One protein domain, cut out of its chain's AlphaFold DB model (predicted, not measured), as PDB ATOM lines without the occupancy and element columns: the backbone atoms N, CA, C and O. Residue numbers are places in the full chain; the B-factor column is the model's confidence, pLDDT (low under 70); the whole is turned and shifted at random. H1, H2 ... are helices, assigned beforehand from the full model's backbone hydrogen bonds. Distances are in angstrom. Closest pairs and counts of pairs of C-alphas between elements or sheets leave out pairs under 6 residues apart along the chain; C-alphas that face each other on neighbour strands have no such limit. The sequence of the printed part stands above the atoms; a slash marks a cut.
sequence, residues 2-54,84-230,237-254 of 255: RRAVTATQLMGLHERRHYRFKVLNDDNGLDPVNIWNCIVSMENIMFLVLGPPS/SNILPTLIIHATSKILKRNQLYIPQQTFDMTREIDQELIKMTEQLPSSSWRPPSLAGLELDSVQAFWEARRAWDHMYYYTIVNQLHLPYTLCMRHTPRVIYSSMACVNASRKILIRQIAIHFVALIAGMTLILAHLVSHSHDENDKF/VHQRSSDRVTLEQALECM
ATOM      1  N   ARG A   2      11.061  23.952  71.566       77.12
ATOM      2  CA  ARG A   2      11.198  25.431  71.613       77.12
ATOM      3  C   ARG A   2       9.918  26.214  71.281       77.12
ATOM      4  O   ARG A   2       9.508  27.077  72.040       77.12
ATOM      5  N   ARG A   3       9.224  25.855  70.189       82.25
ATOM      6  CA  ARG A   3       7.939  26.480  69.806       82.25
ATOM      7  C   ARG A   3       6.847  26.323  70.875       82.25
ATOM      8  O   ARG A   3       6.088  27.256  71.100       82.25
ATOM      9  N   ALA A   4       6.780  25.164  71.532       82.88
ATOM     10  CA  ALA A   4       5.817  24.910  72.602       82.88
ATOM     11  C   ALA A   4       6.134  25.761  73.840       82.88
ATOM     12  O   ALA A   4       5.235  26.361  74.416       82.88
ATOM     13  N   VAL A   5       7.416  25.889  74.193       83.69
ATOM     14  CA  VAL A   5       7.866  26.738  75.308       83.69
ATOM     15  C   VAL A   5       7.509  28.194  75.042       83.69
ATOM     16  O   VAL A   5       6.838  28.811  75.867       83.69
ATOM     17  N   THR A   6       7.828  28.712  73.853       84.25
ATOM     18  CA  THR A   6       7.438  30.069  73.445       84.25
ATOM     19  C   THR A   6       5.923  30.272  73.506       84.25
ATOM     20  O   THR A   6       5.468  31.268  74.061       84.25
ATOM     21  N   ALA A   7       5.127  29.322  73.005       84.75
ATOM     22  CA  ALA A   7       3.668  29.407  73.075       84.75
ATOM     23  C   ALA A   7       3.170  29.483  74.530       84.75
ATOM     24  O   ALA A   7       2.378  30.358  74.870       84.75
ATOM     25  N   THR A   8       3.694  28.638  75.422       83.06
ATOM     26  CA  THR A   8       3.309  28.670  76.843       83.06
ATOM     27  C   THR A   8       3.765  29.927  77.583       83.06
ATOM     28  O   THR A   8       3.053  30.409  78.464       83.06
ATOM     29  N   GLN A   9       4.909  30.505  77.209       83.62
ATOM     30  CA  GLN A   9       5.366  31.791  77.738       83.62
ATOM     31  C   GLN A   9       4.445  32.932  77.303       83.62
ATOM     32  O   GLN A   9       4.049  33.737  78.144       83.62
ATOM     33  N   LEU A  10       4.044  32.963  76.028       85.06
ATOM     34  CA  LEU A  10       3.082  33.940  75.505       85.06
ATOM     35  C   LEU A  10       1.727  33.844  76.213       85.06
ATOM     36  O   LEU A  10       1.106  34.863  76.503       85.06
ATOM     37  N   MET A  11       1.310  32.627  76.555       82.38
ATOM     38  CA  MET A  11       0.108  32.361  77.345       82.38
ATOM     39  C   MET A  11       0.283  32.644  78.853       82.38
ATOM     40  O   MET A  11      -0.672  32.509  79.614       82.38
ATOM     41  N   GLY A  12       1.473  33.033  79.321       80.88
ATOM     42  CA  GLY A  12       1.722  33.368  80.728       80.88
ATOM     43  C   GLY A  12       1.812  32.166  81.677       80.88
ATOM     44  O   GLY A  12       1.821  32.363  82.884       80.88
ATOM     45  N   LEU A  13       1.920  30.926  81.179       81.06
ATOM     46  CA  LEU A  13       1.931  29.717  82.029       81.06
ATOM     47  C   LEU A  13       3.144  29.642  82.975       81.06
ATOM     48  O   LEU A  13       3.113  28.938  83.981       81.06
ATOM     49  N   HIS A  14       4.207  30.377  82.658       77.69
ATOM     50  CA  HIS A  14       5.397  30.508  83.492       77.69
ATOM     51  C   HIS A  14       5.167  31.356  84.759       77.69
ATOM     52  O   HIS A  14       5.881  31.190  85.751       77.69
ATOM     53  N   GLU A  15       4.159  32.235  84.755       76.06
ATOM     54  CA  GLU A  15       3.787  33.088  85.882       76.06
ATOM     55  C   GLU A  15       2.583  32.468  86.600       76.06
ATOM     56  O   GLU A  15       1.467  32.495  86.091       76.06
ATOM     57  N   ARG A  16       2.780  31.934  87.818       63.88
ATOM     58  CA  ARG A  16       1.772  31.156  88.584       63.88
ATOM     59  C   ARG A  16       0.443  31.877  88.911       63.88
ATOM     60  O   ARG A  16      -0.342  31.345  89.689       63.88
ATOM     61  N   ARG A  17       0.191  33.087  88.400       63.97
ATOM     62  CA  ARG A  17      -0.988  33.922  88.712       63.97
ATOM     63  C   ARG A  17      -1.451  34.856  87.587       63.97
ATOM     64  O   ARG A  17      -2.492  35.481  87.747       63.97
ATOM     65  N   HIS A  18      -0.723  34.959  86.473       70.25
ATOM     66  CA  HIS A  18      -1.018  35.924  85.403       70.25
ATOM     67  C   HIS A  18      -1.124  35.223  84.049       70.25
ATOM     68  O   HIS A  18      -0.350  35.459  83.120       70.25
ATOM     69  N   TYR A  19      -2.100  34.328  83.948       79.44
ATOM     70  CA  TYR A  19      -2.385  33.635  82.704       79.44
ATOM     71  C   TYR A  19      -2.971  34.602  81.671       79.44
ATOM     72  O   TYR A  19      -3.898  35.357  81.954       79.44
ATOM     73  N   ARG A  20      -2.430  34.568  80.451       77.56
ATOM     74  CA  ARG A  20      -2.834  35.416  79.319       77.56
ATOM     75  C   ARG A  20      -3.743  34.651  78.356       77.56
ATOM     76  O   ARG A  20      -3.564  34.707  77.143       77.56
ATOM     77  N   PHE A  21      -4.689  33.890  78.897       78.12
ATOM     78  CA  PHE A  21      -5.688  33.157  78.122       78.12
ATOM     79  C   PHE A  21      -7.032  33.130  78.848       78.12
ATOM     80  O   PHE A  21      -7.101  33.234  80.072       78.12
ATOM     81  N   LYS A  22      -8.113  32.987  78.077       76.38
ATOM     82  CA  LYS A  22      -9.471  32.843  78.605       76.38
ATOM     83  C   LYS A  22      -9.758  31.365  78.861       76.38
ATOM     84  O   LYS A  22      -9.632  30.555  77.944       76.38
ATOM     85  N   VAL A  23     -10.161  31.020  80.081       71.94
ATOM     86  CA  VAL A  23     -10.661  29.675  80.400       71.94
ATOM     87  C   VAL A  23     -12.052  29.538  79.783       71.94
ATOM     88  O   VAL A  23     -12.953  30.311  80.106       71.94
ATOM     89  N   LEU A  24     -12.198  28.618  78.828       71.44
ATOM     90  CA  LEU A  24     -13.466  28.371  78.131       71.44
ATOM     91  C   LEU A  24     -14.341  27.355  78.872       71.44
ATOM     92  O   LEU A  24     -15.561  27.460  78.811       71.44
ATOM     93  N   ASN A  25     -13.721  26.400  79.570       67.38
ATOM     94  CA  ASN A  25     -14.396  25.425  80.414       67.38
ATOM     95  C   ASN A  25     -13.465  25.025  81.572       67.38
ATOM     96  O   ASN A  25     -12.327  24.627  81.315       67.38
ATOM     97  N   ASP A  26     -13.921  25.165  82.819       65.19
ATOM     98  CA  ASP A  26     -13.135  24.826  84.025       65.19
ATOM     99  C   ASP A  26     -13.205  23.322  84.362       65.19
ATOM    100  O   ASP A  26     -12.428  22.797  85.153       65.19
ATOM    101  N   ASP A  27     -14.097  22.597  83.681       60.16
ATOM    102  CA  ASP A  27     -14.353  21.170  83.904       60.16
ATOM    103  C   ASP A  27     -13.205  20.258  83.429       60.16
ATOM    104  O   ASP A  27     -13.117  19.090  83.800       60.16
ATOM    105  N   ASN A  28     -12.274  20.786  82.621       57.06
ATOM    106  CA  ASN A  28     -11.225  19.980  81.990       57.06
ATOM    107  C   ASN A  28     -10.066  19.591  82.926       57.06
ATOM    108  O   ASN A  28      -9.160  18.889  82.483       57.06
ATOM    109  N   GLY A  29     -10.040  20.031  84.191       59.75
ATOM    110  CA  GLY A  29      -9.057  19.588  85.201       59.75
ATOM    111  C   GLY A  29      -7.573  19.829  84.857       59.75
ATOM    112  O   GLY A  29      -6.678  19.360  85.564       59.75
ATOM    113  N   LEU A  30      -7.290  20.544  83.765       66.44
ATOM    114  CA  LEU A  30      -5.956  20.776  83.229       66.44
ATOM    115  C   LEU A  30      -5.309  21.968  83.937       66.44
ATOM    116  O   LEU A  30      -5.483  23.116  83.540       66.44
ATOM    117  N   ASP A  31      -4.532  21.679  84.979       76.38
ATOM    118  CA  ASP A  31      -3.758  22.685  85.710       76.38
ATOM    119  C   ASP A  31      -2.631  23.275  84.826       76.38
ATOM    120  O   ASP A  31      -1.709  22.544  84.426       76.38
ATOM    121  N   PRO A  32      -2.641  24.594  84.546       78.19
ATOM    122  CA  PRO A  32      -1.606  25.265  83.757       78.19
ATOM    123  C   PRO A  32      -0.187  25.083  84.314       78.19
ATOM    124  O   PRO A  32       0.777  25.040  83.546       78.19
ATOM    125  N   VAL A  33      -0.044  24.927  85.636       78.88
ATOM    126  CA  VAL A  33       1.254  24.682  86.283       78.88
ATOM    127  C   VAL A  33       1.797  23.311  85.900       78.88
ATOM    128  O   VAL A  33       2.981  23.184  85.577       78.88
ATOM    129  N   ASN A  34       0.936  22.291  85.876       76.88
ATOM    130  CA  ASN A  34       1.322  20.959  85.431       76.88
ATOM    131  C   ASN A  34       1.774  21.013  83.970       76.88
ATOM    132  O   ASN A  34       2.861  20.522  83.674       76.88
ATOM    133  N   ILE A  35       1.010  21.665  83.083       81.25
ATOM    134  CA  ILE A  35       1.346  21.816  81.653       81.25
ATOM    135  C   ILE A  35       2.725  22.462  81.470       81.25
ATOM    136  O   ILE A  35       3.571  21.914  80.759       81.25
ATOM    137  N   TRP A  36       2.982  23.580  82.156       84.06
ATOM    138  CA  TRP A  36       4.284  24.250  82.143       84.06
ATOM    139  C   TRP A  36       5.412  23.312  82.583       84.06
ATOM    140  O   TRP A  36       6.392  23.126  81.859       84.06
ATOM    141  N   ASN A  37       5.243  22.652  83.733       81.00
ATOM    142  CA  ASN A  37       6.236  21.727  84.267       81.00
ATOM    143  C   ASN A  37       6.510  20.558  83.303       81.00
ATOM    144  O   ASN A  37       7.663  20.150  83.166       81.00
ATOM    145  N   CYS A  38       5.489  20.029  82.609       80.44
ATOM    146  CA  CYS A  38       5.658  18.990  81.581       80.44
ATOM    147  C   CYS A  38       6.599  19.460  80.469       80.44
ATOM    148  O   CYS A  38       7.578  18.788  80.142       80.44
ATOM    149  N   ILE A  39       6.268  20.611  79.881       83.44
ATOM    150  CA  ILE A  39       6.908  21.126  78.674       83.44
ATOM    151  C   ILE A  39       8.363  21.490  78.962       83.44
ATOM    152  O   ILE A  39       9.251  21.097  78.205       83.44
ATOM    153  N   VAL A  40       8.614  22.166  80.084       81.62
ATOM    154  CA  VAL A  40       9.969  22.554  80.493       81.62
ATOM    155  C   VAL A  40      10.809  21.332  80.861       81.62
ATOM    156  O   VAL A  40      11.969  21.263  80.467       81.62
ATOM    157  N   SER A  41      10.245  20.330  81.549       79.00
ATOM    158  CA  SER A  41      10.983  19.095  81.871       79.00
ATOM    159  C   SER A  41      11.420  18.348  80.605       79.00
ATOM    160  O   SER A  41      12.579  17.948  80.498       79.00
ATOM    161  N   MET A  42      10.520  18.208  79.624       81.31
ATOM    162  CA  MET A  42      10.822  17.592  78.326       81.31
ATOM    163  C   MET A  42      11.899  18.356  77.555       81.31
ATOM    164  O   MET A  42      12.835  17.749  77.035       81.31
ATOM    165  N   GLU A  43      11.778  19.682  77.472       82.56
ATOM    166  CA  GLU A  43      12.766  20.512  76.784       82.56
ATOM    167  C   GLU A  43      14.143  20.414  77.454       82.56
ATOM    168  O   GLU A  43      15.146  20.195  76.776       82.56
ATOM    169  N   ASN A  44      14.190  20.507  78.782       78.12
ATOM    170  CA  ASN A  44      15.427  20.453  79.553       78.12
ATOM    171  C   ASN A  44      16.161  19.122  79.377       78.12
ATOM    172  O   ASN A  44      17.375  19.110  79.181       78.12
ATOM    173  N   ILE A  45      15.437  18.004  79.395       78.12
ATOM    174  CA  ILE A  45      16.035  16.683  79.180       78.12
ATOM    175  C   ILE A  45      16.524  16.526  77.746       78.12
ATOM    176  O   ILE A  45      17.617  16.004  77.532       78.12
ATOM    177  N   MET A  46      15.773  17.033  76.769       78.50
ATOM    178  CA  MET A  46      16.205  17.047  75.375       78.50
ATOM    179  C   MET A  46      17.497  17.861  75.197       78.50
ATOM    180  O   MET A  46      18.411  17.400  74.517       78.50
ATOM    181  N   PHE A  47      17.628  19.019  75.852       78.19
ATOM    182  CA  PHE A  47      18.876  19.788  75.843       78.19
ATOM    183  C   PHE A  47      20.030  19.057  76.523       78.19
ATOM    184  O   PHE A  47      21.138  19.042  75.990       78.19
ATOM    185  N   LEU A  48      19.771  18.436  77.674       79.88
ATOM    186  CA  LEU A  48      20.790  17.709  78.420       79.88
ATOM    187  C   LEU A  48      21.341  16.514  77.629       79.88
ATOM    188  O   LEU A  48      22.538  16.254  77.685       79.88
ATOM    189  N   VAL A  49      20.480  15.809  76.889       76.38
ATOM    190  CA  VAL A  49      20.861  14.627  76.102       76.38
ATOM    191  C   VAL A  49      21.488  15.001  74.757       76.38
ATOM    192  O   VAL A  49      22.453  14.364  74.348       76.38
ATOM    193  N   LEU A  50      20.958  16.008  74.056       74.69
ATOM    194  CA  LEU A  50      21.411  16.335  72.698       74.69
ATOM    195  C   LEU A  50      22.635  17.260  72.672       74.69
ATOM    196  O   LEU A  50      23.309  17.343  71.647       74.69
ATOM    197  N   GLY A  51      22.916  17.982  73.760       63.84
ATOM    198  CA  GLY A  51      24.100  18.829  73.879       63.84
ATOM    199  C   GLY A  51      24.108  20.210  73.191       63.84
ATOM    200  O   GLY A  51      25.111  20.900  73.383       63.84
ATOM    201  N   PRO A  52      23.096  20.712  72.441       58.00
ATOM    202  CA  PRO A  52      23.158  22.091  71.979       58.00
ATOM    203  C   PRO A  52      22.821  23.051  73.133       58.00
ATOM    204  O   PRO A  52      21.876  22.799  73.889       58.00
ATOM    205  N   PRO A  53      23.539  24.181  73.259       49.69
ATOM    206  CA  PRO A  53      23.241  25.190  74.264       49.69
ATOM    207  C   PRO A  53      21.812  25.708  74.059       49.69
ATOM    208  O   PRO A  53      21.388  26.019  72.941       49.69
ATOM    209  N   SER A  54      21.041  25.760  75.143       45.75
ATOM    210  CA  SER A  54      19.696  26.331  75.134       45.75
ATOM    211  C   SER A  54      19.759  27.795  74.680       45.75
ATOM    212  O   SER A  54      20.557  28.572  75.198       45.75
ATOM    213  N   SER A  84       2.549  15.104  93.269       61.81
ATOM    214  CA  SER A  84       2.700  14.916  91.816       61.81
ATOM    215  C   SER A  84       3.639  15.937  91.163       61.81
ATOM    216  O   SER A  84       4.147  15.693  90.074       61.81
ATOM    217  N   ASN A  85       3.899  17.068  91.826       69.44
ATOM    218  CA  ASN A  85       4.715  18.159  91.290       69.44
ATOM    219  C   ASN A  85       6.161  18.181  91.798       69.44
ATOM    220  O   ASN A  85       6.985  18.921  91.250       69.44
ATOM    221  N   ILE A  86       6.493  17.364  92.805       80.25
ATOM    222  CA  ILE A  86       7.846  17.294  93.378       80.25
ATOM    223  C   ILE A  86       8.847  16.849  92.311       80.25
ATOM    224  O   ILE A  86       9.847  17.527  92.081       80.25
ATOM    225  N   LEU A  87       8.556  15.743  91.619       83.12
ATOM    226  CA  LEU A  87       9.498  15.138  90.681       83.12
ATOM    227  C   LEU A  87       9.744  16.014  89.436       83.12
ATOM    228  O   LEU A  87      10.911  16.279  89.147       83.12
ATOM    229  N   PRO A  88       8.715  16.570  88.760       81.88
ATOM    230  CA  PRO A  88       8.925  17.535  87.676       81.88
ATOM    231  C   PRO A  88       9.729  18.772  88.105       81.88
ATOM    232  O   PRO A  88      10.644  19.195  87.403       81.88
ATOM    233  N   THR A  89       9.437  19.336  89.283       82.50
ATOM    234  CA  THR A  89      10.168  20.510  89.796       82.50
ATOM    235  C   THR A  89      11.637  20.174  90.061       82.50
ATOM    236  O   THR A  89      12.529  20.932  89.674       82.50
ATOM    237  N   LEU A  90      11.896  19.009  90.665       85.44
ATOM    238  CA  LEU A  90      13.242  18.495  90.902       85.44
ATOM    239  C   LEU A  90      14.014  18.319  89.590       85.44
ATOM    240  O   LEU A  90      15.161  18.748  89.502       85.44
ATOM    241  N   ILE A  91      13.382  17.738  88.567       86.31
ATOM    242  CA  ILE A  91      13.983  17.531  87.243       86.31
ATOM    243  C   ILE A  91      14.417  18.864  86.630       86.31
ATOM    244  O   ILE A  91      15.556  18.984  86.177       86.31
ATOM    245  N   ILE A  92      13.551  19.882  86.639       85.44
ATOM    246  CA  ILE A  92      13.858  21.206  86.076       85.44
ATOM    247  C   ILE A  92      15.063  21.838  86.787       85.44
ATOM    248  O   ILE A  92      16.003  22.311  86.135       85.44
ATOM    249  N   HIS A  93      15.056  21.812  88.121       87.12
ATOM    250  CA  HIS A  93      16.119  22.382  88.951       87.12
ATOM    251  C   HIS A  93      17.453  21.649  88.769       87.12
ATOM    252  O   HIS A  93      18.473  22.273  88.464       87.12
ATOM    253  N   ALA A  94      17.441  20.319  88.875       90.88
ATOM    254  CA  ALA A  94      18.629  19.490  88.717       90.88
ATOM    255  C   ALA A  94      19.220  19.625  87.309       90.88
ATOM    256  O   ALA A  94      20.426  19.812  87.174       90.88
ATOM    257  N   THR A  95      18.388  19.635  86.260       88.44
ATOM    258  CA  THR A  95      18.871  19.831  84.883       88.44
ATOM    259  C   THR A  95      19.587  21.167  84.726       88.44
ATOM    260  O   THR A  95      20.680  21.222  84.168       88.44
ATOM    261  N   SER A  96      19.020  22.243  85.277       86.94
ATOM    262  CA  SER A  96      19.628  23.575  85.221       86.94
ATOM    263  C   SER A  96      20.997  23.608  85.908       86.94
ATOM    264  O   SER A  96      21.941  24.215  85.396       86.94
ATOM    265  N   LYS A  97      21.140  22.926  87.053       91.31
ATOM    266  CA  LYS A  97      22.429  22.789  87.742       91.31
ATOM    267  C   LYS A  97      23.417  21.917  86.966       91.31
ATOM    268  O   LYS A  97      24.579  22.296  86.867       91.31
ATOM    269  N   ILE A  98      22.977  20.808  86.372       91.44
ATOM    270  CA  ILE A  98      23.841  19.945  85.552       91.44
ATOM    271  C   ILE A  98      24.346  20.698  84.318       91.44
ATOM    272  O   ILE A  98      25.524  20.599  83.989       91.44
ATOM    273  N   LEU A  99      23.501  21.498  83.665       88.56
ATOM    274  CA  LEU A  99      23.919  22.328  82.532       88.56
ATOM    275  C   LEU A  99      25.008  23.332  82.935       88.56
ATOM    276  O   LEU A  99      26.002  23.459  82.226       88.56
ATOM    277  N   LYS A 100      24.873  23.982  84.101       89.25
ATOM    278  CA  LYS A 100      25.926  24.849  84.663       89.25
ATOM    279  C   LYS A 100      27.199  24.060  84.983       89.25
ATOM    280  O   LYS A 100      28.286  24.482  84.607       89.25
ATOM    281  N   ARG A 101      27.069  22.887  85.614       91.81
ATOM    282  CA  ARG A 101      28.179  21.969  85.918       91.81
ATOM    283  C   ARG A 101      28.948  21.590  84.657       91.81
ATOM    284  O   ARG A 101      30.173  21.583  84.674       91.81
ATOM    285  N   ASN A 102      28.243  21.303  83.564       88.19
ATOM    286  CA  ASN A 102      28.840  20.911  82.287       88.19
ATOM    287  C   ASN A 102      29.643  22.047  81.621       88.19
ATOM    288  O   ASN A 102      30.427  21.773  80.719       88.19
ATOM    289  N   GLN A 103      29.472  23.299  82.058       87.31
ATOM    290  CA  GLN A 103      30.259  24.452  81.600       87.31
ATOM    291  C   GLN A 103      31.517  24.695  82.452       87.31
ATOM    292  O   GLN A 103      32.332  25.550  82.107       87.31
ATOM    293  N   LEU A 104      31.686  23.977  83.569       87.94
ATOM    294  CA  LEU A 104      32.850  24.115  84.441       87.94
ATOM    295  C   LEU A 104      34.043  23.324  83.899       87.94
ATOM    296  O   LEU A 104      33.935  22.138  83.591       87.94
ATOM    297  N   TYR A 105      35.211  23.966  83.887       85.69
ATOM    298  CA  TYR A 105      36.474  23.356  83.455       85.69
ATOM    299  C   TYR A 105      37.340  22.853  84.621       85.69
ATOM    300  O   TYR A 105      38.331  22.162  84.394       85.69
ATOM    301  N   ILE A 106      36.988  23.184  85.870       90.56
ATOM    302  CA  ILE A 106      37.778  22.848  87.064       90.56
ATOM    303  C   ILE A 106      37.273  21.522  87.660       90.56
ATOM    304  O   ILE A 106      36.191  21.509  88.251       90.56
ATOM    305  N   PRO A 107      38.051  20.416  87.608       86.19
ATOM    306  CA  PRO A 107      37.558  19.084  87.973       86.19
ATOM    307  C   PRO A 107      37.003  18.970  89.397       86.19
ATOM    308  O   PRO A 107      36.016  18.270  89.618       86.19
ATOM    309  N   GLN A 108      37.624  19.658  90.360       87.75
ATOM    310  CA  GLN A 108      37.182  19.640  91.755       87.75
ATOM    311  C   GLN A 108      35.824  20.328  91.926       87.75
ATOM    312  O   GLN A 108      34.927  19.742  92.519       87.75
ATOM    313  N   GLN A 109      35.633  21.509  91.332       91.56
ATOM    314  CA  GLN A 109      34.358  22.232  91.388       91.56
ATOM    315  C   GLN A 109      33.242  21.455  90.683       91.56
ATOM    316  O   GLN A 109      32.145  21.315  91.216       91.56
ATOM    317  N   THR A 110      33.538  20.886  89.512       90.75
ATOM    318  CA  THR A 110      32.620  20.015  88.768       90.75
ATOM    319  C   THR A 110      32.168  18.829  89.626       90.75
ATOM    320  O   THR A 110      30.994  18.448  89.609       90.75
ATOM    321  N   PHE A 111      33.089  18.255  90.405       89.25
ATOM    322  CA  PHE A 111      32.803  17.153  91.317       89.25
ATOM    323  C   PHE A 111      31.992  17.581  92.545       89.25
ATOM    324  O   PHE A 111      31.008  16.920  92.873       89.25
ATOM    325  N   ASP A 112      32.361  18.680  93.202       92.56
ATOM    326  CA  ASP A 112      31.618  19.204  94.351       92.56
ATOM    327  C   ASP A 112      30.176  19.543  93.962       92.56
ATOM    328  O   ASP A 112      29.240  19.088  94.619       92.56
ATOM    329  N   MET A 113      29.985  20.187  92.807       94.88
ATOM    330  CA  MET A 113      28.658  20.473  92.262       94.88
ATOM    331  C   MET A 113      27.882  19.190  91.923       94.88
ATOM    332  O   MET A 113      26.674  19.128  92.127       94.88
ATOM    333  N   THR A 114      28.558  18.136  91.451       93.19
ATOM    334  CA  THR A 114      27.915  16.828  91.221       93.19
ATOM    335  C   THR A 114      27.391  16.235  92.530       93.19
ATOM    336  O   THR A 114      26.254  15.769  92.574       93.19
ATOM    337  N   ARG A 115      28.191  16.284  93.605       93.38
ATOM    338  CA  ARG A 115      27.798  15.797  94.936       93.38
ATOM    339  C   ARG A 115      26.615  16.583  95.499       93.38
ATOM    340  O   ARG A 115      25.700  15.979  96.041       93.38
ATOM    341  N   GLU A 116      26.630  17.906  95.366       95.50
ATOM    342  CA  GLU A 116      25.531  18.765  95.821       95.50
ATOM    343  C   GLU A 116      24.215  18.431  95.113       95.50
ATOM    344  O   GLU A 116      23.181  18.284  95.763       95.50
ATOM    345  N   ILE A 117      24.251  18.257  93.786       94.75
ATOM    346  CA  ILE A 117      23.061  17.880  93.013       94.75
ATOM    347  C   ILE A 117      22.557  16.496  93.444       94.75
ATOM    348  O   ILE A 117      21.353  16.331  93.627       94.75
ATOM    349  N   ASP A 118      23.446  15.518  93.641       94.25
ATOM    350  CA  ASP A 118      23.067  14.163  94.073       94.25
ATOM    351  C   ASP A 118      22.405  14.166  95.462       94.25
ATOM    352  O   ASP A 118      21.350  13.567  95.663       94.25
ATOM    353  N   GLN A 119      22.957  14.928  96.408       93.06
ATOM    354  CA  GLN A 119      22.372  15.088  97.743       93.06
ATOM    355  C   GLN A 119      20.987  15.745  97.696       93.06
ATOM    356  O   GLN A 119      20.083  15.329  98.422       93.06
ATOM    357  N   GLU A 120      20.795  16.748  96.836       91.69
ATOM    358  CA  GLU A 120      19.484  17.365  96.620       91.69
ATOM    359  C   GLU A 120      18.482  16.382  96.006       91.69
ATOM    360  O   GLU A 120      17.334  16.332  96.455       91.69
ATOM    361  N   LEU A 121      18.911  15.580  95.023       90.25
ATOM    362  CA  LEU A 121      18.087  14.527  94.428       90.25
ATOM    363  C   LEU A 121      17.633  13.536  95.503       90.25
ATOM    364  O   LEU A 121      16.430  13.317  95.637       90.25
ATOM    365  N   ILE A 122      18.562  12.998  96.300       89.06
ATOM    366  CA  ILE A 122      18.269  12.033  97.371       89.06
ATOM    367  C   ILE A 122      17.286  12.634  98.380       89.06
ATOM    368  O   ILE A 122      16.198  12.087  98.575       89.06
ATOM    369  N   LYS A 123      17.604  13.809  98.934       88.00
ATOM    370  CA  LYS A 123      16.780  14.480  99.950       88.00
ATOM    371  C   LYS A 123      15.355  14.758  99.470       88.00
ATOM    372  O   LYS A 123      14.409  14.668 100.247       88.00
ATOM    373  N   MET A 124      15.180  15.132  98.203       82.75
ATOM    374  CA  MET A 124      13.846  15.359  97.637       82.75
ATOM    375  C   MET A 124      13.104  14.040  97.401       82.75
ATOM    376  O   MET A 124      11.900  13.965  97.630       82.75
ATOM    377  N   THR A 125      13.805  12.983  96.986       83.88
ATOM    378  CA  THR A 125      13.189  11.663  96.802       83.88
ATOM    379  C   THR A 125      12.796  10.968  98.101       83.88
ATOM    380  O   THR A 125      11.824  10.217  98.095       83.88
ATOM    381  N   GLU A 126      13.474  11.256  99.213       84.75
ATOM    382  CA  GLU A 126      13.107  10.776 100.555       84.75
ATOM    383  C   GLU A 126      11.758  11.328 101.038       84.75
ATOM    384  O   GLU A 126      11.102  10.717 101.877       84.75
ATOM    385  N   GLN A 127      11.306  12.457 100.484       84.00
ATOM    386  CA  GLN A 127       9.992  13.034 100.788       84.00
ATOM    387  C   GLN A 127       8.851  12.311 100.060       84.00
ATOM    388  O   GLN A 127       7.681  12.512 100.389       84.00
ATOM    389  N   LEU A 128       9.166  11.491  99.053       81.25
ATOM    390  CA  LEU A 128       8.165  10.737  98.316       81.25
ATOM    391  C   LEU A 128       7.821   9.443  99.068       81.25
ATOM    392  O   LEU A 128       8.724   8.722  99.495       81.25
ATOM    393  N   PRO A 129       6.528   9.085  99.169       82.88
ATOM    394  CA  PRO A 129       6.126   7.788  99.696       82.88
ATOM    395  C   PRO A 129       6.831   6.645  98.960       82.88
ATOM    396  O   PRO A 129       6.982   6.684  97.737       82.88
ATOM    397  N   SER A 130       7.195   5.583  99.678       77.12
ATOM    398  CA  SER A 130       7.816   4.391  99.076       77.12
ATOM    399  C   SER A 130       6.958   3.790  97.954       77.12
ATOM    400  O   SER A 130       7.486   3.331  96.941       77.12
ATOM    401  N   SER A 131       5.630   3.873  98.085       77.31
ATOM    402  CA  SER A 131       4.654   3.442  97.080       77.31
ATOM    403  C   SER A 131       4.742   4.209  95.759       77.31
ATOM    404  O   SER A 131       4.355   3.663  94.725       77.31
ATOM    405  N   SER A 132       5.286   5.431  95.752       81.00
ATOM    406  CA  SER A 132       5.511   6.199  94.525       81.00
ATOM    407  C   SER A 132       6.492   5.483  93.604       81.00
ATOM    408  O   SER A 132       6.269   5.455  92.401       81.00
ATOM    409  N   TRP A 133       7.500   4.800  94.151       83.25
ATOM    410  CA  TRP A 133       8.573   4.142  93.395       83.25
ATOM    411  C   TRP A 133       8.195   2.789  92.778       83.25
ATOM    412  O   TRP A 133       9.049   2.122  92.181       83.25
ATOM    413  N   ARG A 134       6.927   2.375  92.902       83.56
ATOM    414  CA  ARG A 134       6.435   1.111  92.347       83.56
ATOM    415  C   ARG A 134       6.585   1.043  90.817       83.56
ATOM    416  O   ARG A 134       6.570   2.084  90.147       83.56
ATOM    417  N   PRO A 135       6.674  -0.169  90.237       77.12
ATOM    418  CA  PRO A 135       6.594  -0.347  88.791       77.12
ATOM    419  C   PRO A 135       5.308   0.263  88.200       77.12
ATOM    420  O   PRO A 135       4.272   0.286  88.880       77.12
ATOM    421  N   PRO A 136       5.351   0.761  86.948       78.06
ATOM    422  CA  PRO A 136       4.144   1.143  86.225       78.06
ATOM    423  C   PRO A 136       3.196  -0.055  86.105       78.06
ATOM    424  O   PRO A 136       3.625  -1.160  85.787       78.06
ATOM    425  N   SER A 137       1.914   0.175  86.359       78.19
ATOM    426  CA  SER A 137       0.833  -0.798  86.263       78.19
ATOM    427  C   SER A 137      -0.277  -0.190  85.424       78.19
ATOM    428  O   SER A 137      -1.145   0.507  85.943       78.19
ATOM    429  N   LEU A 138      -0.218  -0.447  84.119       73.38
ATOM    430  CA  LEU A 138      -1.250  -0.043  83.162       73.38
ATOM    431  C   LEU A 138      -2.373  -1.089  83.044       73.38
ATOM    432  O   LEU A 138      -3.415  -0.811  82.463       73.38
ATOM    433  N   ALA A 139      -2.170  -2.288  83.602       73.25
ATOM    434  CA  ALA A 139      -3.152  -3.364  83.567       73.25
ATOM    435  C   ALA A 139      -4.427  -2.981  84.335       73.25
ATOM    436  O   ALA A 139      -4.354  -2.520  85.475       73.25
ATOM    437  N   GLY A 140      -5.583  -3.202  83.706       73.06
ATOM    438  CA  GLY A 140      -6.895  -2.924  84.295       73.06
ATOM    439  C   GLY A 140      -7.290  -1.445  84.319       73.06
ATOM    440  O   GLY A 140      -8.301  -1.115  84.931       73.06
ATOM    441  N   LEU A 141      -6.516  -0.556  83.683       79.31
ATOM    442  CA  LEU A 141      -6.905   0.843  83.508       79.31
ATOM    443  C   LEU A 141      -7.697   1.011  82.212       79.31
ATOM    444  O   LEU A 141      -7.286   0.523  81.161       79.31
ATOM    445  N   GLU A 142      -8.811   1.735  82.289       77.25
ATOM    446  CA  GLU A 142      -9.579   2.126  81.109       77.25
ATOM    447  C   GLU A 142      -8.782   3.121  80.256       77.25
ATOM    448  O   GLU A 142      -8.109   4.019  80.787       77.25
ATOM    449  N   LEU A 143      -8.867   2.955  78.931       73.88
ATOM    450  CA  LEU A 143      -8.286   3.882  77.963       73.88
ATOM    451  C   LEU A 143      -8.870   5.285  78.187       73.88
ATOM    452  O   LEU A 143     -10.047   5.425  78.502       73.88
ATOM    453  N   ASP A 144      -8.022   6.308  78.088       73.62
ATOM    454  CA  ASP A 144      -8.366   7.719  78.324       73.62
ATOM    455  C   ASP A 144      -8.882   8.063  79.733       73.62
ATOM    456  O   ASP A 144      -9.267   9.202  80.007       73.62
ATOM    457  N   SER A 145      -8.808   7.126  80.685       80.06
ATOM    458  CA  SER A 145      -9.127   7.433  82.076       80.06
ATOM    459  C   SER A 145      -8.097   8.382  82.698       80.06
ATOM    460  O   SER A 145      -6.885   8.304  82.466       80.06
ATOM    461  N   VAL A 146      -8.567   9.237  83.609       79.44
ATOM    462  CA  VAL A 146      -7.705  10.108  84.426       79.44
ATOM    463  C   VAL A 146      -6.658   9.282  85.191       79.44
ATOM    464  O   VAL A 146      -5.527   9.722  85.392       79.44
ATOM    465  N   GLN A 147      -7.000   8.054  85.588       79.50
ATOM    466  CA  GLN A 147      -6.075   7.144  86.260       79.50
ATOM    467  C   GLN A 147      -4.960   6.653  85.328       79.50
ATOM    468  O   GLN A 147      -3.797   6.676  85.737       79.50
ATOM    469  N   ALA A 148      -5.284   6.270  84.086       79.38
ATOM    470  CA  ALA A 148      -4.293   5.925  83.066       79.38
ATOM    471  C   ALA A 148      -3.354   7.101  82.775       79.38
ATOM    472  O   ALA A 148      -2.134   6.918  82.730       79.38
ATOM    473  N   PHE A 149      -3.892   8.321  82.688       81.94
ATOM    474  CA  PHE A 149      -3.090   9.533  82.526       81.94
ATOM    475  C   PHE A 149      -2.086   9.725  83.673       81.94
ATOM    476  O   PHE A 149      -0.890   9.891  83.426       81.94
ATOM    477  N   TRP A 150      -2.533   9.668  84.933       83.44
ATOM    478  CA  TRP A 150      -1.635   9.840  86.083       83.44
ATOM    479  C   TRP A 150      -0.618   8.705  86.221       83.44
ATOM    480  O   TRP A 150       0.509   8.935  86.667       83.44
ATOM    481  N   GLU A 151      -0.988   7.487  85.828       83.44
ATOM    482  CA  GLU A 151      -0.085   6.340  85.787       83.44
ATOM    483  C   GLU A 151       1.028   6.543  84.756       83.44
ATOM    484  O   GLU A 151       2.211   6.416  85.091       83.44
ATOM    485  N   ALA A 152       0.658   6.926  83.531       82.31
ATOM    486  CA  ALA A 152       1.598   7.250  82.468       82.31
ATOM    487  C   ALA A 152       2.494   8.423  82.879       82.31
ATOM    488  O   ALA A 152       3.719   8.328  82.795       82.31
ATOM    489  N   ARG A 153       1.907   9.502  83.411       83.25
ATOM    490  CA  ARG A 153       2.646  10.665  83.909       83.25
ATOM    491  C   ARG A 153       3.696  10.271  84.941       83.25
ATOM    492  O   ARG A 153       4.857  10.641  84.803       83.25
ATOM    493  N   ARG A 154       3.319   9.475  85.942       85.69
ATOM    494  CA  ARG A 154       4.258   9.016  86.969       85.69
ATOM    495  C   ARG A 154       5.369   8.141  86.377       85.69
ATOM    496  O   ARG A 154       6.516   8.230  86.812       85.69
ATOM    497  N   ALA A 155       5.057   7.298  85.390       84.88
ATOM    498  CA  ALA A 155       6.066   6.510  84.683       84.88
ATOM    499  C   ALA A 155       7.084   7.409  83.955       84.88
ATOM    500  O   ALA A 155       8.290   7.180  84.084       84.88
ATOM    501  N   TRP A 156       6.611   8.462  83.278       85.56
ATOM    502  CA  TRP A 156       7.450   9.478  82.635       85.56
ATOM    503  C   TRP A 156       8.311  10.248  83.635       85.56
ATOM    504  O   TRP A 156       9.519  10.357  83.434       85.56
ATOM    505  N   ASP A 157       7.733  10.722  84.738       86.88
ATOM    506  CA  ASP A 157       8.475  11.485  85.745       86.88
ATOM    507  C   ASP A 157       9.606  10.639  86.365       86.88
ATOM    508  O   ASP A 157      10.730  11.120  86.523       86.88
ATOM    509  N   HIS A 158       9.375   9.346  86.630       88.12
ATOM    510  CA  HIS A 158      10.451   8.444  87.060       88.12
ATOM    511  C   HIS A 158      11.514   8.229  85.989       88.12
ATOM    512  O   HIS A 158      12.700   8.156  86.311       88.12
ATOM    513  N   MET A 159      11.111   8.088  84.728       87.81
ATOM    514  CA  MET A 159      12.061   7.926  83.636       87.81
ATOM    515  C   MET A 159      12.972   9.148  83.526       87.81
ATOM    516  O   MET A 159      14.187   9.003  83.437       87.81
ATOM    517  N   TYR A 160      12.398  10.342  83.630       88.94
ATOM    518  CA  TYR A 160      13.143  11.589  83.669       88.94
ATOM    519  C   TYR A 160      14.074  11.687  84.871       88.94
ATOM    520  O   TYR A 160      15.244  12.012  84.687       88.94
ATOM    521  N   TYR A 161      13.614  11.330  86.069       92.06
ATOM    522  CA  TYR A 161      14.470  11.276  87.252       92.06
ATOM    523  C   TYR A 161      15.710  10.398  87.037       92.06
ATOM    524  O   TYR A 161      16.834  10.855  87.248       92.06
ATOM    525  N   TYR A 162      15.537   9.163  86.559       91.12
ATOM    526  CA  TYR A 162      16.684   8.285  86.318       91.12
ATOM    527  C   TYR A 162      17.565   8.782  85.168       91.12
ATOM    528  O   TYR A 162      18.779   8.618  85.239       91.12
ATOM    529  N   THR A 163      17.008   9.448  84.153       91.31
ATOM    530  CA  THR A 163      17.810  10.116  83.115       91.31
ATOM    531  C   THR A 163      18.690  11.213  83.714       91.31
ATOM    532  O   THR A 163      19.865  11.294  83.366       91.31
ATOM    533  N   ILE A 164      18.176  12.010  84.656       92.94
ATOM    534  CA  ILE A 164      18.962  13.028  85.369       92.94
ATOM    535  C   ILE A 164      20.087  12.395  86.188       92.94
ATOM    536  O   ILE A 164      21.233  12.821  86.049       92.94
ATOM    537  N   VAL A 165      19.801  11.353  86.977       93.44
ATOM    538  CA  VAL A 165      20.833  10.617  87.734       93.44
ATOM    539  C   VAL A 165      21.897  10.057  86.786       93.44
ATOM    540  O   VAL A 165      23.095  10.188  87.033       93.44
ATOM    541  N   ASN A 166      21.473   9.486  85.656       89.44
ATOM    542  CA  ASN A 166      22.388   8.958  84.655       89.44
ATOM    543  C   ASN A 166      23.312  10.058  84.110       89.44
ATOM    544  O   ASN A 166      24.528   9.916  84.169       89.44
ATOM    545  N   GLN A 167      22.756  11.186  83.661       90.31
ATOM    546  CA  GLN A 167      23.516  12.315  83.107       90.31
ATOM    547  C   GLN A 167      24.412  13.015  84.144       90.31
ATOM    548  O   GLN A 167      25.488  13.523  83.814       90.31
ATOM    549  N   LEU A 168      24.011  13.021  85.416       93.38
ATOM    550  CA  LEU A 168      24.811  13.565  86.510       93.38
ATOM    551  C   LEU A 168      26.120  12.780  86.685       93.38
ATOM    552  O   LEU A 168      27.200  13.384  86.728       93.38
ATOM    553  N   HIS A 169      26.027  11.448  86.729       89.62
ATOM    554  CA  HIS A 169      27.150  10.564  87.046       89.62
ATOM    555  C   HIS A 169      27.927  10.043  85.829       89.62
ATOM    556  O   HIS A 169      29.090   9.664  85.995       89.62
ATOM    557  N   LEU A 170      27.342  10.062  84.623       87.56
ATOM    558  CA  LEU A 170      27.944   9.542  83.386       87.56
ATOM    559  C   LEU A 170      29.402   9.997  83.167       87.56
ATOM    560  O   LEU A 170      30.240   9.124  82.929       87.56
ATOM    561  N   PRO A 171      29.777  11.285  83.338       87.06
ATOM    562  CA  PRO A 171      31.159  11.725  83.120       87.06
ATOM    563  C   PRO A 171      32.196  11.008  83.997       87.06
ATOM    564  O   PRO A 171      33.344  10.842  83.594       87.06
ATOM    565  N   TYR A 172      31.805  10.559  85.193       82.31
ATOM    566  CA  TYR A 172      32.707   9.879  86.123       82.31
ATOM    567  C   TYR A 172      32.822   8.384  85.842       82.31
ATOM    568  O   TYR A 172      33.842   7.795  86.174       82.31
ATOM    569  N   THR A 173      31.821   7.782  85.197       74.06
ATOM    570  CA  THR A 173      31.864   6.365  84.794       74.06
ATOM    571  C   THR A 173      32.863   6.098  83.674       74.06
ATOM    572  O   THR A 173      33.446   5.023  83.604       74.06
ATOM    573  N   LEU A 174      33.121   7.114  82.847       70.19
ATOM    574  CA  LEU A 174      34.118   7.078  81.779       70.19
ATOM    575  C   LEU A 174      35.550   7.289  82.304       70.19
ATOM    576  O   LEU A 174      36.515   7.195  81.546       70.19
ATOM    577  N   CYS A 175      35.716   7.589  83.597       71.94
ATOM    578  CA  CYS A 175      37.025   7.804  84.197       71.94
ATOM    579  C   CYS A 175      37.681   6.464  84.558       71.94
ATOM    580  O   CYS A 175      37.153   5.707  85.366       71.94
ATOM    581  N   MET A 176      38.897   6.214  84.062       62.09
ATOM    582  CA  MET A 176      39.678   4.996  84.361       62.09
ATOM    583  C   MET A 176      40.195   4.901  85.817       62.09
ATOM    584  O   MET A 176      41.001   4.033  86.139       62.09
ATOM    585  N   ARG A 177      39.793   5.807  86.720       70.75
ATOM    586  CA  ARG A 177      40.305   5.865  88.099       70.75
ATOM    587  C   ARG A 177      39.364   5.162  89.074       70.75
ATOM    588  O   ARG A 177      38.249   5.620  89.291       70.75
ATOM    589  N   HIS A 178      39.855   4.162  89.798       69.62
ATOM    590  CA  HIS A 178      39.086   3.436  90.821       69.62
ATOM    591  C   HIS A 178      39.080   4.122  92.196       69.62
ATOM    592  O   HIS A 178      39.394   3.521  93.219       69.62
ATOM    593  N   THR A 179      38.726   5.407  92.246       81.50
ATOM    594  CA  THR A 179      38.488   6.063  93.544       81.50
ATOM    595  C   THR A 179      37.108   5.668  94.087       81.50
ATOM    596  O   THR A 179      36.192   5.486  93.280       81.50
ATOM    597  N   PRO A 180      36.887   5.616  95.419       78.88
ATOM    598  CA  PRO A 180      35.574   5.290  95.995       78.88
ATOM    599  C   PRO A 180      34.431   6.141  95.423       78.88
ATOM    600  O   PRO A 180      33.316   5.673  95.223       78.88
ATOM    601  N   ARG A 181      34.743   7.396  95.085       76.62
ATOM    602  CA  ARG A 181      33.810   8.365  94.504       76.62
ATOM    603  C   ARG A 181      33.432   8.037  93.060       76.62
ATOM    604  O   ARG A 181      32.269   8.155  92.691       76.62
ATOM    605  N   VAL A 182      34.397   7.606  92.249       77.81
ATOM    606  CA  VAL A 182      34.133   7.139  90.877       77.81
ATOM    607  C   VAL A 182      33.333   5.839  90.904       77.81
ATOM    608  O   VAL A 182      32.387   5.699  90.135       77.81
ATOM    609  N   ILE A 183      33.641   4.936  91.839       77.12
ATOM    610  CA  ILE A 183      32.895   3.685  92.029       77.12
ATOM    611  C   ILE A 183      31.433   3.981  92.391       77.12
ATOM    612  O   ILE A 183      30.532   3.427  91.765       77.12
ATOM    613  N   TYR A 184      31.184   4.900  93.331       84.25
ATOM    614  CA  TYR A 184      29.828   5.344  93.667       84.25
ATOM    615  C   TYR A 184      29.081   5.894  92.445       84.25
ATOM    616  O   TYR A 184      28.001   5.402  92.120       84.25
ATOM    617  N   SER A 185      29.680   6.842  91.717       83.88
ATOM    618  CA  SER A 185      29.073   7.399  90.501       83.88
ATOM    619  C   SER A 185      28.796   6.323  89.445       83.88
ATOM    620  O   SER A 185      27.745   6.339  88.807       83.88
ATOM    621  N   SER A 186      29.694   5.346  89.294       78.62
ATOM    622  CA  SER A 186      29.488   4.195  88.412       78.62
ATOM    623  C   SER A 186      28.283   3.362  88.825       78.62
ATOM    624  O   SER A 186      27.453   3.035  87.980       78.62
ATOM    625  N   MET A 187      28.142   3.044  90.111       79.00
ATOM    626  CA  MET A 187      26.992   2.286  90.605       79.00
ATOM    627  C   MET A 187      25.682   3.060  90.431       79.00
ATOM    628  O   MET A 187      24.695   2.482  89.974       79.00
ATOM    629  N   ALA A 188      25.674   4.361  90.734       81.81
ATOM    630  CA  ALA A 188      24.507   5.223  90.566       81.81
ATOM    631  C   ALA A 188      24.052   5.281  89.098       81.81
ATOM    632  O   ALA A 188      22.877   5.057  88.800       81.81
ATOM    633  N   CYS A 189      24.992   5.485  88.172       85.12
ATOM    634  CA  CYS A 189      24.746   5.507  86.731       85.12
ATOM    635  C   CYS A 189      24.229   4.158  86.199       85.12
ATOM    636  O   CYS A 189      23.204   4.114  85.517       85.12
ATOM    637  N   VAL A 190      24.874   3.042  86.562       77.38
ATOM    638  CA  VAL A 190      24.450   1.693  86.146       77.38
ATOM    639  C   VAL A 190      23.060   1.357  86.689       77.38
ATOM    640  O   VAL A 190      22.217   0.820  85.967       77.38
ATOM    641  N   ASN A 191      22.786   1.690  87.952       81.69
ATOM    642  CA  ASN A 191      21.469   1.484  88.544       81.69
ATOM    643  C   ASN A 191      20.401   2.334  87.840       81.69
ATOM    644  O   ASN A 191      19.351   1.806  87.477       81.69
ATOM    645  N   ALA A 192      20.675   3.616  87.587       85.56
ATOM    646  CA  ALA A 192      19.767   4.492  86.851       85.56
ATOM    647  C   ALA A 192      19.478   3.954  85.441       85.56
ATOM    648  O   ALA A 192      18.315   3.810  85.064       85.56
ATOM    649  N   SER A 193      20.515   3.536  84.711       79.62
ATOM    650  CA  SER A 193      20.390   2.899  83.395       79.62
ATOM    651  C   SER A 193      19.507   1.647  83.438       79.62
ATOM    652  O   SER A 193      18.580   1.510  82.640       79.62
ATOM    653  N   ARG A 194      19.700   0.763  84.428       79.38
ATOM    654  CA  ARG A 194      18.842  -0.418  84.631       79.38
ATOM    655  C   ARG A 194      17.381  -0.027  84.872       79.38
ATOM    656  O   ARG A 194      16.472  -0.659  84.338       79.38
ATOM    657  N   LYS A 195      17.141   1.012  85.676       85.12
ATOM    658  CA  LYS A 195      15.792   1.501  85.997       85.12
ATOM    659  C   LYS A 195      15.090   2.136  84.793       85.12
ATOM    660  O   LYS A 195      13.863   2.031  84.733       85.12
ATOM    661  N   ILE A 196      15.832   2.749  83.869       83.19
ATOM    662  CA  ILE A 196      15.321   3.240  82.577       83.19
ATOM    663  C   ILE A 196      14.950   2.053  81.683       83.19
ATOM    664  O   ILE A 196      13.808   1.965  81.240       83.19
ATOM    665  N   LEU A 197      15.873   1.102  81.490       74.25
ATOM    666  CA  LEU A 197      15.664  -0.064  80.621       74.25
ATOM    667  C   LEU A 197      14.448  -0.898  81.034       74.25
ATOM    668  O   LEU A 197      13.597  -1.188  80.203       74.25
ATOM    669  N   ILE A 198      14.314  -1.227  82.323       73.88
ATOM    670  CA  ILE A 198      13.171  -2.011  82.827       73.88
ATOM    671  C   ILE A 198      11.837  -1.312  82.526       73.88
ATOM    672  O   ILE A 198      10.852  -1.970  82.200       73.88
ATOM    673  N   ARG A 199      11.791   0.022  82.622       77.88
ATOM    674  CA  ARG A 199      10.571   0.794  82.349       77.88
ATOM    675  C   ARG A 199      10.259   0.865  80.860       77.88
ATOM    676  O   ARG A 199       9.096   0.726  80.503       77.88
ATOM    677  N   GLN A 200      11.274   1.025  80.013       74.50
ATOM    678  CA  GLN A 200      11.097   0.991  78.562       74.50
ATOM    679  C   GLN A 200      10.594  -0.374  78.095       74.50
ATOM    680  O   GLN A 200       9.600  -0.448  77.380       74.50
ATOM    681  N   ILE A 201      11.194  -1.458  78.596       69.69
ATOM    682  CA  ILE A 201      10.724  -2.818  78.318       69.69
ATOM    683  C   ILE A 201       9.262  -2.970  78.737       69.69
ATOM    684  O   ILE A 201       8.476  -3.482  77.955       69.69
ATOM    685  N   ALA A 202       8.866  -2.494  79.920       68.88
ATOM    686  CA  ALA A 202       7.473  -2.581  80.354       68.88
ATOM    687  C   ALA A 202       6.505  -1.841  79.408       68.88
ATOM    688  O   ALA A 202       5.436  -2.366  79.111       68.88
ATOM    689  N   ILE A 203       6.877  -0.661  78.902       67.38
ATOM    690  CA  ILE A 203       6.049   0.116  77.964       67.38
ATOM    691  C   ILE A 203       5.945  -0.596  76.606       67.38
ATOM    692  O   ILE A 203       4.843  -0.804  76.099       67.38
ATOM    693  N   HIS A 204       7.074  -1.026  76.040       68.88
ATOM    694  CA  HIS A 204       7.104  -1.716  74.747       68.88
ATOM    695  C   HIS A 204       6.473  -3.115  74.804       68.88
ATOM    696  O   HIS A 204       5.812  -3.535  73.861       68.88
ATOM    697  N   PHE A 205       6.603  -3.828  75.922       66.38
ATOM    698  CA  PHE A 205       5.994  -5.145  76.112       66.38
ATOM    699  C   PHE A 205       4.464  -5.070  76.179       66.38
ATOM    700  O   PHE A 205       3.782  -5.938  75.640       66.38
ATOM    701  N   VAL A 206       3.905  -4.010  76.771       63.28
ATOM    702  CA  VAL A 206       2.452  -3.771  76.749       63.28
ATOM    703  C   VAL A 206       1.968  -3.486  75.324       63.28
ATOM    704  O   VAL A 206       0.949  -4.039  74.913       63.28
ATOM    705  N   ALA A 207       2.720  -2.705  74.542       65.44
ATOM    706  CA  ALA A 207       2.424  -2.495  73.122       65.44
ATOM    707  C   ALA A 207       2.496  -3.808  72.318       65.44
ATOM    708  O   ALA A 207       1.637  -4.065  71.475       65.44
ATOM    709  N   LEU A 208       3.462  -4.679  72.629       69.12
ATOM    710  CA  LEU A 208       3.578  -6.009  72.031       69.12
ATOM    711  C   LEU A 208       2.367  -6.895  72.369       69.12
ATOM    712  O   LEU A 208       1.822  -7.532  71.473       69.12
ATOM    713  N   ILE A 209       1.910  -6.920  73.628       71.88
ATOM    714  CA  ILE A 209       0.709  -7.674  74.034       71.88
ATOM    715  C   ILE A 209      -0.534  -7.158  73.300       71.88
ATOM    716  O   ILE A 209      -1.308  -7.966  72.787       71.88
ATOM    717  N   ALA A 210      -0.723  -5.839  73.216       70.44
ATOM    718  CA  ALA A 210      -1.842  -5.245  72.486       70.44
ATOM    719  C   ALA A 210      -1.799  -5.609  70.991       70.44
ATOM    720  O   ALA A 210      -2.805  -6.053  70.439       70.44
ATOM    721  N   GLY A 211      -0.620  -5.530  70.363       70.50
ATOM    722  CA  GLY A 211      -0.414  -5.965  68.980       70.50
ATOM    723  C   GLY A 211      -0.710  -7.454  68.773       70.50
ATOM    724  O   GLY A 211      -1.443  -7.813  67.855       70.50
ATOM    725  N   MET A 212      -0.218  -8.330  69.655       77.00
ATOM    726  CA  MET A 212      -0.515  -9.768  69.598       77.00
ATOM    727  C   MET A 212      -2.010 -10.055  69.782       77.00
ATOM    728  O   MET A 212      -2.561 -10.896  69.077       77.00
ATOM    729  N   THR A 213      -2.682  -9.330  70.676       78.88
ATOM    730  CA  THR A 213      -4.125  -9.480  70.926       78.88
ATOM    731  C   THR A 213      -4.950  -9.044  69.712       78.88
ATOM    732  O   THR A 213      -5.878  -9.751  69.332       78.88
ATOM    733  N   LEU A 214      -4.579  -7.940  69.048       75.12
ATOM    734  CA  LEU A 214      -5.202  -7.502  67.792       75.12
ATOM    735  C   LEU A 214      -5.008  -8.533  66.672       75.12
ATOM    736  O   LEU A 214      -5.965  -8.875  65.980       75.12
ATOM    737  N   ILE A 215      -3.797  -9.079  66.518       78.88
ATOM    738  CA  ILE A 215      -3.521 -10.127  65.523       78.88
ATOM    739  C   ILE A 215      -4.380 -11.367  65.793       78.88
ATOM    740  O   ILE A 215      -4.984 -11.902  64.864       78.88
ATOM    741  N   LEU A 216      -4.472 -11.805  67.053       80.44
ATOM    742  CA  LEU A 216      -5.307 -12.940  67.447       80.44
ATOM    743  C   LEU A 216      -6.796 -12.675  67.199       80.44
ATOM    744  O   LEU A 216      -7.478 -13.555  66.684       80.44
ATOM    745  N   ALA A 217      -7.298 -11.473  67.497       77.62
ATOM    746  CA  ALA A 217      -8.691 -11.101  67.243       77.62
ATOM    747  C   ALA A 217      -9.035 -11.159  65.744       77.62
ATOM    748  O   ALA A 217     -10.041 -11.755  65.362       77.62
ATOM    749  N   HIS A 218      -8.163 -10.620  64.884       76.12
ATOM    750  CA  HIS A 218      -8.325 -10.698  63.427       76.12
ATOM    751  C   HIS A 218      -8.207 -12.137  62.900       76.12
ATOM    752  O   HIS A 218      -8.952 -12.513  61.995       76.12
ATOM    753  N   LEU A 219      -7.316 -12.958  63.468       78.06
ATOM    754  CA  LEU A 219      -7.161 -14.369  63.093       78.06
ATOM    755  C   LEU A 219      -8.407 -15.192  63.454       78.06
ATOM    756  O   LEU A 219      -8.899 -15.955  62.626       78.06
ATOM    757  N   VAL A 220      -8.936 -15.003  64.664       76.88
ATOM    758  CA  VAL A 220     -10.146 -15.689  65.137       76.88
ATOM    759  C   VAL A 220     -11.365 -15.258  64.319       76.88
ATOM    760  O   VAL A 220     -12.099 -16.126  63.852       76.88
ATOM    761  N   SER A 221     -11.536 -13.956  64.055       69.94
ATOM    762  CA  SER A 221     -12.621 -13.432  63.204       69.94
ATOM    763  C   SER A 221     -12.574 -14.029  61.794       69.94
ATOM    764  O   SER A 221     -13.597 -14.424  61.246       69.94
ATOM    765  N   HIS A 222     -11.373 -14.178  61.226       67.06
ATOM    766  CA  HIS A 222     -11.204 -14.797  59.913       67.06
ATOM    767  C   HIS A 222     -11.495 -16.306  59.921       67.06
ATOM    768  O   HIS A 222     -12.129 -16.808  59.001       67.06
ATOM    769  N   SER A 223     -11.087 -17.022  60.974       66.00
ATOM    770  CA  SER A 223     -11.342 -18.466  61.116       66.00
ATOM    771  C   SER A 223     -12.819 -18.824  61.339       66.00
ATOM    772  O   SER A 223     -13.228 -19.953  61.061       66.00
ATOM    773  N   HIS A 224     -13.614 -17.878  61.847       58.56
ATOM    774  CA  HIS A 224     -15.056 -18.038  62.036       58.56
ATOM    775  C   HIS A 224     -15.817 -17.817  60.720       58.56
ATOM    776  O   HIS A 224     -16.687 -18.616  60.384       58.56
ATOM    777  N   ASP A 225     -15.408 -16.814  59.936       57.66
ATOM    778  CA  ASP A 225     -15.942 -16.528  58.594       57.66
ATOM    779  C   ASP A 225     -15.795 -17.714  57.621       57.66
ATOM    780  O   ASP A 225     -16.659 -17.941  56.776       57.66
ATOM    781  N   GLU A 226     -14.707 -18.490  57.725       58.06
ATOM    782  CA  GLU A 226     -14.505 -19.666  56.866       58.06
ATOM    783  C   GLU A 226     -15.367 -20.875  57.263       58.06
ATOM    784  O   GLU A 226     -15.702 -21.694  56.403       58.06
ATOM    785  N   ASN A 227     -15.748 -20.991  58.540       57.38
ATOM    786  CA  ASN A 227     -16.484 -22.144  59.066       57.38
ATOM    787  C   ASN A 227     -18.005 -21.931  59.140       57.38
ATOM    788  O   ASN A 227     -18.737 -22.916  59.063       57.38
ATOM    789  N   ASP A 228     -18.493 -20.690  59.256       54.94
ATOM    790  CA  ASP A 228     -19.915 -20.394  59.481       54.94
ATOM    791  C   ASP A 228     -20.497 -19.497  58.373       54.94
ATOM    792  O   ASP A 228     -20.886 -18.346  58.559       54.94
ATOM    793  N   LYS A 229     -20.557 -20.056  57.158       54.50
ATOM    794  CA  LYS A 229     -20.926 -19.376  55.898       54.50
ATOM    795  C   LYS A 229     -22.358 -18.808  55.852       54.50
ATOM    796  O   LYS A 229     -22.775 -18.309  54.809       54.50
ATOM    797  N   PHE A 230     -23.132 -18.936  56.930       50.81
ATOM    798  CA  PHE A 230     -24.544 -18.566  56.974       50.81
ATOM    799  C   PHE A 230     -24.880 -17.440  57.961       50.81
ATOM    800  O   PHE A 230     -26.019 -16.977  57.911       50.81
ATOM    801  N   VAL A 237     -14.011  -6.115  60.007       65.31
ATOM    802  CA  VAL A 237     -13.586  -5.845  58.613       65.31
ATOM    803  C   VAL A 237     -13.275  -4.365  58.374       65.31
ATOM    804  O   VAL A 237     -12.325  -4.038  57.662       65.31
ATOM    805  N   HIS A 238     -14.024  -3.468  59.018       65.06
ATOM    806  CA  HIS A 238     -13.840  -2.023  58.884       65.06
ATOM    807  C   HIS A 238     -12.704  -1.459  59.755       65.06
ATOM    808  O   HIS A 238     -12.217  -0.368  59.470       65.06
ATOM    809  N   GLN A 239     -12.249  -2.187  60.785       62.62
ATOM    810  CA  GLN A 239     -11.168  -1.753  61.689       62.62
ATOM    811  C   GLN A 239      -9.790  -2.289  61.274       62.62
ATOM    812  O   GLN A 239      -8.762  -1.681  61.570       62.62
ATOM    813  N   ARG A 240      -9.759  -3.369  60.483       66.81
ATOM    814  CA  ARG A 240      -8.545  -4.085  60.060       66.81
ATOM    815  C   ARG A 240      -7.465  -3.214  59.420       66.81
ATOM    816  O   ARG A 240      -6.283  -3.410  59.694       66.81
ATOM    817  N   SER A 241      -7.836  -2.286  58.542       67.31
ATOM    818  CA  SER A 241      -6.871  -1.407  57.867       67.31
ATOM    819  C   SER A 241      -6.232  -0.405  58.834       67.31
ATOM    820  O   SER A 241      -5.020  -0.203  58.777       67.31
ATOM    821  N   SER A 242      -7.013   0.171  59.754       65.44
ATOM    822  CA  SER A 242      -6.509   1.101  60.775       65.44
ATOM    823  C   SER A 242      -5.635   0.391  61.806       65.44
ATOM    824  O   SER A 242      -4.547   0.871  62.136       65.44
ATOM    825  N   ASP A 243      -6.077  -0.776  62.278       70.06
ATOM    826  CA  ASP A 243      -5.330  -1.572  63.254       70.06
ATOM    827  C   ASP A 243      -3.978  -1.982  62.682       70.06
ATOM    828  O   ASP A 243      -2.957  -1.870  63.356       70.06
ATOM    829  N   ARG A 244      -3.951  -2.384  61.405       72.88
ATOM    830  CA  ARG A 244      -2.727  -2.750  60.696       72.88
ATOM    831  C   ARG A 244      -1.727  -1.596  60.623       72.88
ATOM    832  O   ARG A 244      -0.566  -1.804  60.958       72.88
ATOM    833  N   VAL A 245      -2.163  -0.401  60.222       69.25
ATOM    834  CA  VAL A 245      -1.288   0.785  60.157       69.25
ATOM    835  C   VAL A 245      -0.740   1.136  61.542       69.25
ATOM    836  O   VAL A 245       0.444   1.434  61.689       69.25
ATOM    837  N   THR A 246      -1.578   1.030  62.573       65.56
ATOM    838  CA  THR A 246      -1.180   1.272  63.968       65.56
ATOM    839  C   THR A 246      -0.134   0.254  64.437       65.56
ATOM    840  O   THR A 246       0.836   0.614  65.103       65.56
ATOM    841  N   LEU A 247      -0.288  -1.016  64.051       65.81
ATOM    842  CA  LEU A 247       0.648  -2.096  64.367       65.81
ATOM    843  C   LEU A 247       1.982  -1.927  63.632       65.81
ATOM    844  O   LEU A 247       3.033  -2.107  64.239       65.81
ATOM    845  N   GLU A 248       1.951  -1.538  62.356       70.12
ATOM    846  CA  GLU A 248       3.144  -1.247  61.552       70.12
ATOM    847  C   GLU A 248       3.937  -0.068  62.149       70.12
ATOM    848  O   GLU A 248       5.143  -0.196  62.368       70.12
ATOM    849  N   GLN A 249       3.265   1.021  62.542       56.47
ATOM    850  CA  GLN A 249       3.897   2.149  63.244       56.47
ATOM    851  C   GLN A 249       4.464   1.764  64.615       56.47
ATOM    852  O   GLN A 249       5.551   2.213  64.984       56.47
ATOM    853  N   ALA A 250       3.761   0.922  65.377       57.69
ATOM    854  CA  ALA A 250       4.264   0.427  66.654       57.69
ATOM    855  C   ALA A 250       5.535  -0.418  66.464       57.69
ATOM    856  O   ALA A 250       6.475  -0.306  67.250       57.69
ATOM    857  N   LEU A 251       5.587  -1.233  65.407       63.94
ATOM    858  CA  LEU A 251       6.720  -2.100  65.078       63.94
ATOM    859  C   LEU A 251       7.937  -1.296  64.603       63.94
ATOM    860  O   LEU A 251       9.064  -1.637  64.951       63.94
ATOM    861  N   GLU A 252       7.725  -0.203  63.871       67.75
ATOM    862  CA  GLU A 252       8.783   0.756  63.534       67.75
ATOM    863  C   GLU A 252       9.336   1.480  64.764       67.75
ATOM    864  O   GLU A 252      10.546   1.638  64.872       67.75
ATOM    865  N   CYS A 253       8.487   1.848  65.730       51.31
ATOM    866  CA  CYS A 253       8.924   2.460  66.991       51.31
ATOM    867  C   CYS A 253       9.705   1.504  67.916       51.31
ATOM    868  O   CYS A 253      10.298   1.956  68.894       51.31
ATOM    869  N   MET A 254       9.647   0.193  67.658       59.97
ATOM    870  CA  MET A 254      10.341  -0.847  68.431       59.97
ATOM    871  C   MET A 254      11.636  -1.343  67.767       59.97
ATOM    872  O   MET A 254      12.306  -2.203  68.344       59.97
TER     873      MET A 254
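This is residues 2 to 54, 84 to 230 and 237 to 254 of the 255 residues of an uncharacterized protein of Talaromyces stipitatus (strain ATCC 10500 / CBS 375.48 / QM 6759 / NRRL 1006) (UniProt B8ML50). A bundle of four helices, H2, H3, H4 and H6, side by side, has the very long helix H7 folded back on H6 and leading away as an arm. H1 packs on H2, H8 on H7, and residues 223 to 230 stick out. The printed part has 218 residues with eight named helices, H1 to H8 along the chain, and no named strand: all helix. It is loose, with a radius of gyration of the C-alphas of 22.2 A and spans of 80 by 52 by 35 A.

H1, residues 2 to 10, forms a hairpin with H2, residues 32 to 50; their closest C-alphas, Val 5 and Ile 39, are 6.6 A apart. H2 touches H3, residues 84 to 101, at Ser 41 and Ile 92, whose C-alphas, the closest, are 5.5 A apart. H3 and H4, residues 107 to 125, form a hairpin at a shallow tilt of 2 degrees. H5, residues 130 to 133, is close but not clearly touching H6, residues 146 to 173. H6, the hub, touches H2, H3, H4 and H7, residues 180 to 227; H6 and H7 form a hairpin at a steep tilt of 38 degrees, with the C-alphas of Asn 166 and Cys 189 closest at 4.7 A. H8, residues 240 to 252, touches residues 207 to 218 of H7, closest at the C-alphas of Leu 247 and Gly 211, 6.1 A. Every O i to N i+4 pair is within hydrogen-bond range in H1, H2, H4 and H8, against 13 of 14 in H3, 22 of 24 in H6 and 42 of 44 in H7; H5 is too short for one.

C-alpha 2 opens H1 at (11.198, 25.431, 71.613). H6 is 39.7 A long with a kink of 31 degrees near residue 167, and H7 69.5 A, ending at (-16.484, -22.144, 59.066).

Residues 55 to 83 and 231 to 236 are not printed, leaving gaps of 26.4 A and 16.9 A between C-alphas. The links H1 to H2 and H5 to H6 are long. Mean pLDDT of the printed part is 77.8, with 49 residues under 70, among them 221 to 230.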